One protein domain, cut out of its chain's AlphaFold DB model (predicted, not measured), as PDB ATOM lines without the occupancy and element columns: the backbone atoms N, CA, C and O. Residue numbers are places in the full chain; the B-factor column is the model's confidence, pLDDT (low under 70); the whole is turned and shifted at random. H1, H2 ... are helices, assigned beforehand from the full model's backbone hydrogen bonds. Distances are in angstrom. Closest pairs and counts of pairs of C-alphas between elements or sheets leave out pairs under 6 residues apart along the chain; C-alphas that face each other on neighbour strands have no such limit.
ATOM      1  N   ARG A   2     -20.193 -36.700 -35.044       69.62
ATOM      2  CA  ARG A   2     -19.663 -36.059 -36.269       69.62
ATOM      3  C   ARG A   2     -20.573 -36.429 -37.443       69.62
ATOM      4  O   ARG A   2     -20.551 -37.575 -37.889       69.62
ATOM      5  N   LYS A   3     -21.392 -35.491 -37.928       69.19
ATOM      6  CA  LYS A   3     -22.219 -35.723 -39.120       69.19
ATOM      7  C   LYS A   3     -21.301 -35.853 -40.338       69.19
ATOM      8  O   LYS A   3     -20.543 -34.938 -40.644       69.19
ATOM      9  N   LYS A   4     -21.351 -37.010 -41.008       75.56
ATOM     10  CA  LYS A   4     -20.544 -37.305 -42.208       75.56
ATOM     11  C   LYS A   4     -21.022 -36.524 -43.438       75.56
ATOM     12  O   LYS A   4     -20.225 -36.247 -44.325       75.56
ATOM     13  N   TYR A   5     -22.302 -36.153 -43.466       78.88
ATOM     14  CA  TYR A   5     -22.921 -35.403 -44.554       78.88
ATOM     15  C   TYR A   5     -23.680 -34.202 -43.989       78.88
ATOM     16  O   TYR A   5     -24.564 -34.366 -43.147       78.88
ATOM     17  N   ILE A   6     -23.309 -33.005 -44.442       79.31
ATOM     18  CA  ILE A   6     -23.993 -31.744 -44.143       79.31
ATOM     19  C   ILE A   6     -24.773 -31.372 -45.398       79.31
ATOM     20  O   ILE A   6     -24.180 -31.181 -46.458       79.31
ATOM     21  N   VAL A   7     -26.097 -31.297 -45.287       83.12
ATOM     22  CA  VAL A   7     -26.946 -30.879 -46.403       83.12
ATOM     23  C   VAL A   7     -26.872 -29.358 -46.504       83.12
ATOM     24  O   VAL A   7     -27.137 -28.664 -45.529       83.12
ATOM     25  N   ARG A   8     -26.491 -28.841 -47.673       87.50
ATOM     26  CA  ARG A   8     -26.557 -27.415 -48.009       87.50
ATOM     27  C   ARG A   8     -27.333 -27.298 -49.301       87.50
ATOM     28  O   ARG A   8     -26.832 -27.735 -50.332       87.50
ATOM     29  N   LEU A   9     -28.544 -26.770 -49.215       86.12
ATOM     30  CA  LEU A   9     -29.349 -26.514 -50.400       86.12
ATOM     31  C   LEU A   9     -29.031 -25.122 -50.941       86.12
ATOM     32  O   LEU A   9     -28.830 -24.181 -50.162       86.12
ATOM     33  N   THR A  10     -29.009 -24.983 -52.265       88.38
ATOM     34  CA  THR A  10     -29.056 -23.659 -52.895       88.38
ATOM     35  C   THR A  10     -30.463 -23.068 -52.786       88.38
ATOM     36  O   THR A  10     -31.435 -23.767 -52.471       88.38
ATOM     37  N   GLU A  11     -30.598 -21.766 -53.037       86.81
ATOM     38  CA  GLU A  11     -31.900 -21.096 -52.975       86.81
ATOM     39  C   GLU A  11     -32.878 -21.668 -54.018       86.81
ATOM     40  O   GLU A  11     -34.059 -21.873 -53.729       86.81
ATOM     41  N   GLU A  12     -32.381 -22.043 -55.198       89.12
ATOM     42  CA  GLU A  12     -33.172 -22.670 -56.258       89.12
ATOM     43  C   GLU A  12     -33.682 -24.057 -55.836       89.12
ATOM     44  O   GLU A  12     -34.847 -24.405 -56.057       89.12
ATOM     45  N   GLU A  13     -32.835 -24.863 -55.192       89.50
ATOM     46  CA  GLU A  13     -33.211 -26.187 -54.680       89.50
ATOM     47  C   GLU A  13     -34.245 -26.085 -53.557       89.50
ATOM     48  O   GLU A  13     -35.203 -26.870 -53.502       89.50
ATOM     49  N   ARG A  14     -34.086 -25.086 -52.684       89.38
ATOM     50  CA  ARG A  14     -35.025 -24.772 -51.608       89.38
ATOM     51  C   ARG A  14     -36.387 -24.379 -52.169       89.38
ATOM     52  O   ARG A  14     -37.396 -24.965 -51.764       89.38
ATOM     53  N   GLN A  15     -36.429 -23.457 -53.130       90.44
ATOM     54  CA  GLN A  15     -37.669 -23.057 -53.798       90.44
ATOM     55  C   GLN A  15     -38.345 -24.241 -54.483       90.44
ATOM     56  O   GLN A  15     -39.550 -24.434 -54.332       90.44
ATOM     57  N   LYS A  16     -37.578 -25.099 -55.159       90.06
ATOM     58  CA  LYS A  16     -38.115 -26.295 -55.816       90.06
ATOM     59  C   LYS A  16     -38.733 -27.273 -54.818       90.06
ATOM     60  O   LYS A  16     -39.810 -27.812 -55.070       90.06
ATOM     61  N   CYS A  17     -38.104 -27.480 -53.661       89.12
ATOM     62  CA  CYS A  17     -38.674 -28.297 -52.589       89.12
ATOM     63  C   CYS A  17     -39.963 -27.682 -52.025       89.12
ATOM     64  O   CYS A  17     -40.943 -28.397 -51.815       89.12
ATOM     65  N   GLN A  18     -39.990 -26.362 -51.824       89.12
ATOM     66  CA  GLN A  18     -41.184 -25.653 -51.363       89.12
ATOM     67  C   GLN A  18     -42.321 -25.709 -52.386       89.12
ATOM     68  O   GLN A  18     -43.460 -25.957 -51.999       89.12
ATOM     69  N   GLU A  19     -42.041 -25.545 -53.679       91.06
ATOM     70  CA  GLU A  19     -43.039 -25.708 -54.738       91.06
ATOM     71  C   GLU A  19     -43.623 -27.120 -54.754       91.06
ATOM     72  O   GLU A  19     -44.837 -27.280 -54.852       91.06
ATOM     73  N   VAL A  20     -42.777 -28.146 -54.625       88.94
ATOM     74  CA  VAL A  20     -43.212 -29.550 -54.578       88.94
ATOM     75  C   VAL A  20     -44.158 -29.800 -53.402       88.94
ATOM     76  O   VAL A  20     -45.133 -30.536 -53.553       88.94
ATOM     77  N   ILE A  21     -43.896 -29.181 -52.249       87.62
ATOM     78  CA  ILE A  21     -44.766 -29.267 -51.071       87.62
ATOM     79  C   ILE A  21     -46.062 -28.484 -51.294       87.62
ATOM     80  O   ILE A  21     -47.136 -29.028 -51.060       87.62
ATOM     81  N   ARG A  22     -45.973 -27.237 -51.776       87.06
ATOM     82  CA  ARG A  22     -47.126 -26.349 -52.004       87.06
ATOM     83  C   ARG A  22     -48.102 -26.912 -53.020       87.06
ATOM     84  O   ARG A  22     -49.305 -26.861 -52.804       87.06
ATOM     85  N   LYS A  23     -47.589 -27.445 -54.125       83.81
ATOM     86  CA  LYS A  23     -48.431 -27.974 -55.195       83.81
ATOM     87  C   LYS A  23     -49.093 -29.293 -54.788       83.81
ATOM     88  O   LYS A  23     -50.029 -29.695 -55.463       83.81
ATOM     89  N   LEU A  24     -48.602 -29.997 -53.751       71.00
ATOM     90  CA  LEU A  24     -48.990 -31.382 -53.409       71.00
ATOM     91  C   LEU A  24     -49.007 -32.327 -54.634       71.00
ATOM     92  O   LEU A  24     -49.563 -33.418 -54.595       71.00
ATOM     93  N   GLN A  25     -48.364 -31.916 -55.733       61.72
ATOM     94  CA  GLN A  25     -48.429 -32.559 -57.047       61.72
ATOM     95  C   GLN A  25     -47.507 -33.772 -57.141       61.72
ATOM     96  O   GLN A  25     -47.506 -34.504 -58.126       61.72
ATOM     97  N   ALA A  26     -46.682 -33.979 -56.122       66.62
ATOM     98  CA  ALA A  26     -45.793 -35.110 -56.034       66.62
ATOM     99  C   ALA A  26     -46.431 -36.223 -55.198       66.62
ATOM    100  O   ALA A  26     -47.140 -35.961 -54.231       66.62
ATOM    101  N   THR A  27     -46.115 -37.478 -55.523       74.69
ATOM    102  CA  THR A  27     -46.483 -38.623 -54.678       74.69
ATOM    103  C   THR A  27     -46.103 -38.349 -53.217       74.69
ATOM    104  O   THR A  27     -45.064 -37.742 -52.946       74.69
ATOM    105  N   SER A  28     -46.917 -38.808 -52.261       79.81
ATOM    106  CA  SER A  28     -46.748 -38.550 -50.816       79.81
ATOM    107  C   SER A  28     -45.310 -38.752 -50.309       79.81
ATOM    108  O   SER A  28     -44.804 -37.992 -49.483       79.81
ATOM    109  N   ARG A  29     -44.597 -39.736 -50.874       88.12
ATOM    110  CA  ARG A  29     -43.175 -40.009 -50.606       88.12
ATOM    111  C   ARG A  29     -42.235 -38.878 -51.040       88.12
ATOM    112  O   ARG A  29     -41.282 -38.581 -50.325       88.12
ATOM    113  N   LYS A  30     -42.471 -38.250 -52.191       87.44
ATOM    114  CA  LYS A  30     -41.637 -37.164 -52.723       87.44
ATOM    115  C   LYS A  30     -41.869 -35.851 -51.965       87.44
ATOM    116  O   LYS A  30     -40.888 -35.180 -51.660       87.44
ATOM    117  N   VAL A  31     -43.105 -35.553 -51.550       88.38
ATOM    118  CA  VAL A  31     -43.396 -34.427 -50.634       88.38
ATOM    119  C   VAL A  31     -42.671 -34.615 -49.297       88.38
ATOM    120  O   VAL A  31     -41.984 -33.709 -48.828       88.38
ATOM    121  N   ARG A  32     -42.735 -35.823 -48.720       88.94
ATOM    122  CA  ARG A  32     -42.053 -36.139 -47.456       88.94
ATOM    123  C   ARG A  32     -40.530 -36.002 -47.559       88.94
ATOM    124  O   ARG A  32     -39.907 -35.455 -46.656       88.94
ATOM    125  N   ARG A  33     -39.925 -36.442 -48.668       89.94
ATOM    126  CA  ARG A  33     -38.483 -36.256 -48.928       89.94
ATOM    127  C   ARG A  33     -38.100 -34.780 -49.059       89.94
ATOM    128  O   ARG A  33     -37.096 -34.382 -48.481       89.94
ATOM    129  N   ALA A  34     -38.906 -33.971 -49.750       90.62
ATOM    130  CA  ALA A  34     -38.678 -32.529 -49.862       90.62
ATOM    131  C   ALA A  34     -38.722 -31.832 -48.489       90.62
ATOM    132  O   ALA A  34     -37.864 -31.008 -48.187       90.62
ATOM    133  N   GLN A  35     -39.660 -32.215 -47.616       89.06
ATOM    134  CA  GLN A  35     -39.722 -31.700 -46.241       89.06
ATOM    135  C   GLN A  35     -38.495 -32.089 -45.407       89.06
ATOM    136  O   GLN A  35     -37.989 -31.264 -44.651       89.06
ATOM    137  N   ILE A  36     -38.011 -33.329 -45.538       88.88
ATOM    138  CA  ILE A  36     -36.806 -33.792 -44.831       88.88
ATOM    139  C   ILE A  36     -35.579 -32.999 -45.289       88.88
ATOM    140  O   ILE A  36     -34.821 -32.534 -44.445       88.88
ATOM    141  N   LEU A  37     -35.412 -32.794 -46.601       88.38
ATOM    142  CA  LEU A  37     -34.304 -32.009 -47.154       88.38
ATOM    143  C   LEU A  37     -34.322 -30.561 -46.655       88.38
ATOM    144  O   LEU A  37     -33.292 -30.067 -46.211       88.38
ATOM    145  N   LEU A  38     -35.490 -29.914 -46.647       88.00
ATOM    146  CA  LEU A  38     -35.634 -28.549 -46.131       88.00
ATOM    147  C   LEU A  38     -35.325 -28.437 -44.633       88.00
ATOM    148  O   LEU A  38     -34.773 -27.434 -44.198       88.00
ATOM    149  N   LYS A  39     -35.671 -29.452 -43.831       85.38
ATOM    150  CA  LYS A  39     -35.349 -29.474 -42.394       85.38
ATOM    151  C   LYS A  39     -33.871 -29.761 -42.123       85.38
ATOM    152  O   LYS A  39     -33.320 -29.240 -41.158       85.38
ATOM    153  N   ALA A  40     -33.257 -30.603 -42.950       85.88
ATOM    154  CA  ALA A  40     -31.854 -30.985 -42.836       85.88
ATOM    155  C   ALA A  40     -30.888 -29.921 -43.381       85.88
ATOM    156  O   ALA A  40     -29.689 -30.026 -43.130       85.88
ATOM    157  N   ASP A  41     -31.393 -28.929 -44.119       84.81
ATOM    158  CA  ASP A  41     -30.595 -27.832 -44.655       84.81
ATOM    159  C   ASP A  41     -29.840 -27.103 -43.533       84.81
ATOM    160  O   ASP A  41     -30.431 -26.624 -42.562       84.81
ATOM    161  N   ALA A  42     -28.519 -27.018 -43.679       79.31
ATOM    162  CA  ALA A  42     -27.620 -26.387 -42.721       79.31
ATOM    163  C   ALA A  42     -27.808 -24.867 -42.644       79.31
ATOM    164  O   ALA A  42     -27.489 -24.271 -41.623       79.31
ATOM    165  N   ASN A  43     -28.343 -24.260 -43.707       77.12
ATOM    166  CA  ASN A  43     -28.761 -22.856 -43.717       77.12
ATOM    167  C   ASN A  43     -30.183 -22.661 -43.150       77.12
ATOM    168  O   ASN A  43     -30.662 -21.533 -43.066       77.12
ATOM    169  N   GLY A  44     -30.881 -23.756 -42.841       69.88
ATOM    170  CA  GLY A  44     -32.235 -23.786 -42.298       69.88
ATOM    171  C   GLY A  44     -32.240 -24.183 -40.815       69.88
ATOM    172  O   GLY A  44     -31.359 -23.764 -40.069       69.88
ATOM    173  N   PRO A  45     -33.193 -25.022 -40.360       68.88
ATOM    174  CA  PRO A  45     -33.254 -25.490 -38.969       68.88
ATOM    175  C   PRO A  45     -32.027 -26.302 -38.539       68.88
ATOM    176  O   PRO A  45     -31.933 -26.663 -37.367       68.88
ATOM    177  N   ALA A  46     -31.139 -26.630 -39.491       70.12
ATOM    178  CA  ALA A  46     -29.887 -27.337 -39.288       70.12
ATOM    179  C   ALA A  46     -30.074 -28.553 -38.386       70.12
ATOM    180  O   ALA A  46     -29.308 -28.718 -37.439       70.12
ATOM    181  N   TRP A  47     -31.122 -29.349 -38.676       73.31
ATOM    182  CA  TRP A  47     -31.678 -30.379 -37.796       73.31
ATOM    183  C   TRP A  47     -30.587 -31.001 -36.925       73.31
ATOM    184  O   TRP A  47     -29.767 -31.810 -37.380       73.31
ATOM    185  N   THR A  48     -30.562 -30.538 -35.678       62.31
ATOM    186  CA  THR A  48     -29.734 -31.049 -34.597       62.31
ATOM    187  C   THR A  48     -30.344 -32.384 -34.229       62.31
ATOM    188  O   THR A  48     -31.416 -32.430 -33.634       62.31
ATOM    189  N   ASP A  49     -29.735 -33.447 -34.733       65.00
ATOM    190  CA  ASP A  49     -30.060 -34.782 -34.245       65.00
ATOM    191  C   ASP A  49     -29.365 -34.939 -32.890       65.00
ATOM    192  O   ASP A  49     -28.183 -34.501 -32.828       65.00
TER     193      ASP A  49
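AT A GLANCE: This is residues 2 to 49 of the 49 residues of an uncharacterized protein of Thermogutta terrifontis (UniProt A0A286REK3). A two-helix hairpin, H1 and H2 folded back on each other at a slant, makes the body, and the stretches before H1 and after H2 lie at the same end of it, opposite the turn that joins the helices. The 48 printed residues hold H1 then H2 and no named strand, and the class is all helix. The outline is elongated, 35 by 20 by 15 A, and only just compact, close to loose, with a radius of gyration of the C-alphas of 11.1 A.

IN THESE COORDINATES: After residues 2 to 10, H1 takes residues 11 to 22, 16.1 A long, from C-alpha 11 at (-31.900, -21.096, -52.975). H2 takes residues 28 to 40, 18.5 A long, ending with C-alpha 40 at (-31.854, -30.985, -42.836).

HOW THE PARTS SIT: H1 and H2 form a helical hairpin with a tight link of 5 residues. They touch, the closest C-alphas being those of Cys 17 and Ala 34, 5.0 A apart. They run opposite ways at a steep tilt of 40 degrees. In H1 and H2 every O i to N i+4 pair is within hydrogen-bond range.

THE WHOLE: The C-alphas of Arg 2 and Gln 25 are the two farthest apart, 35.7 A. The printed part has no cut. The pLDDT is under 70 at residues 2 to 3, 25 to 26, 44 to 45 and 48 to 49.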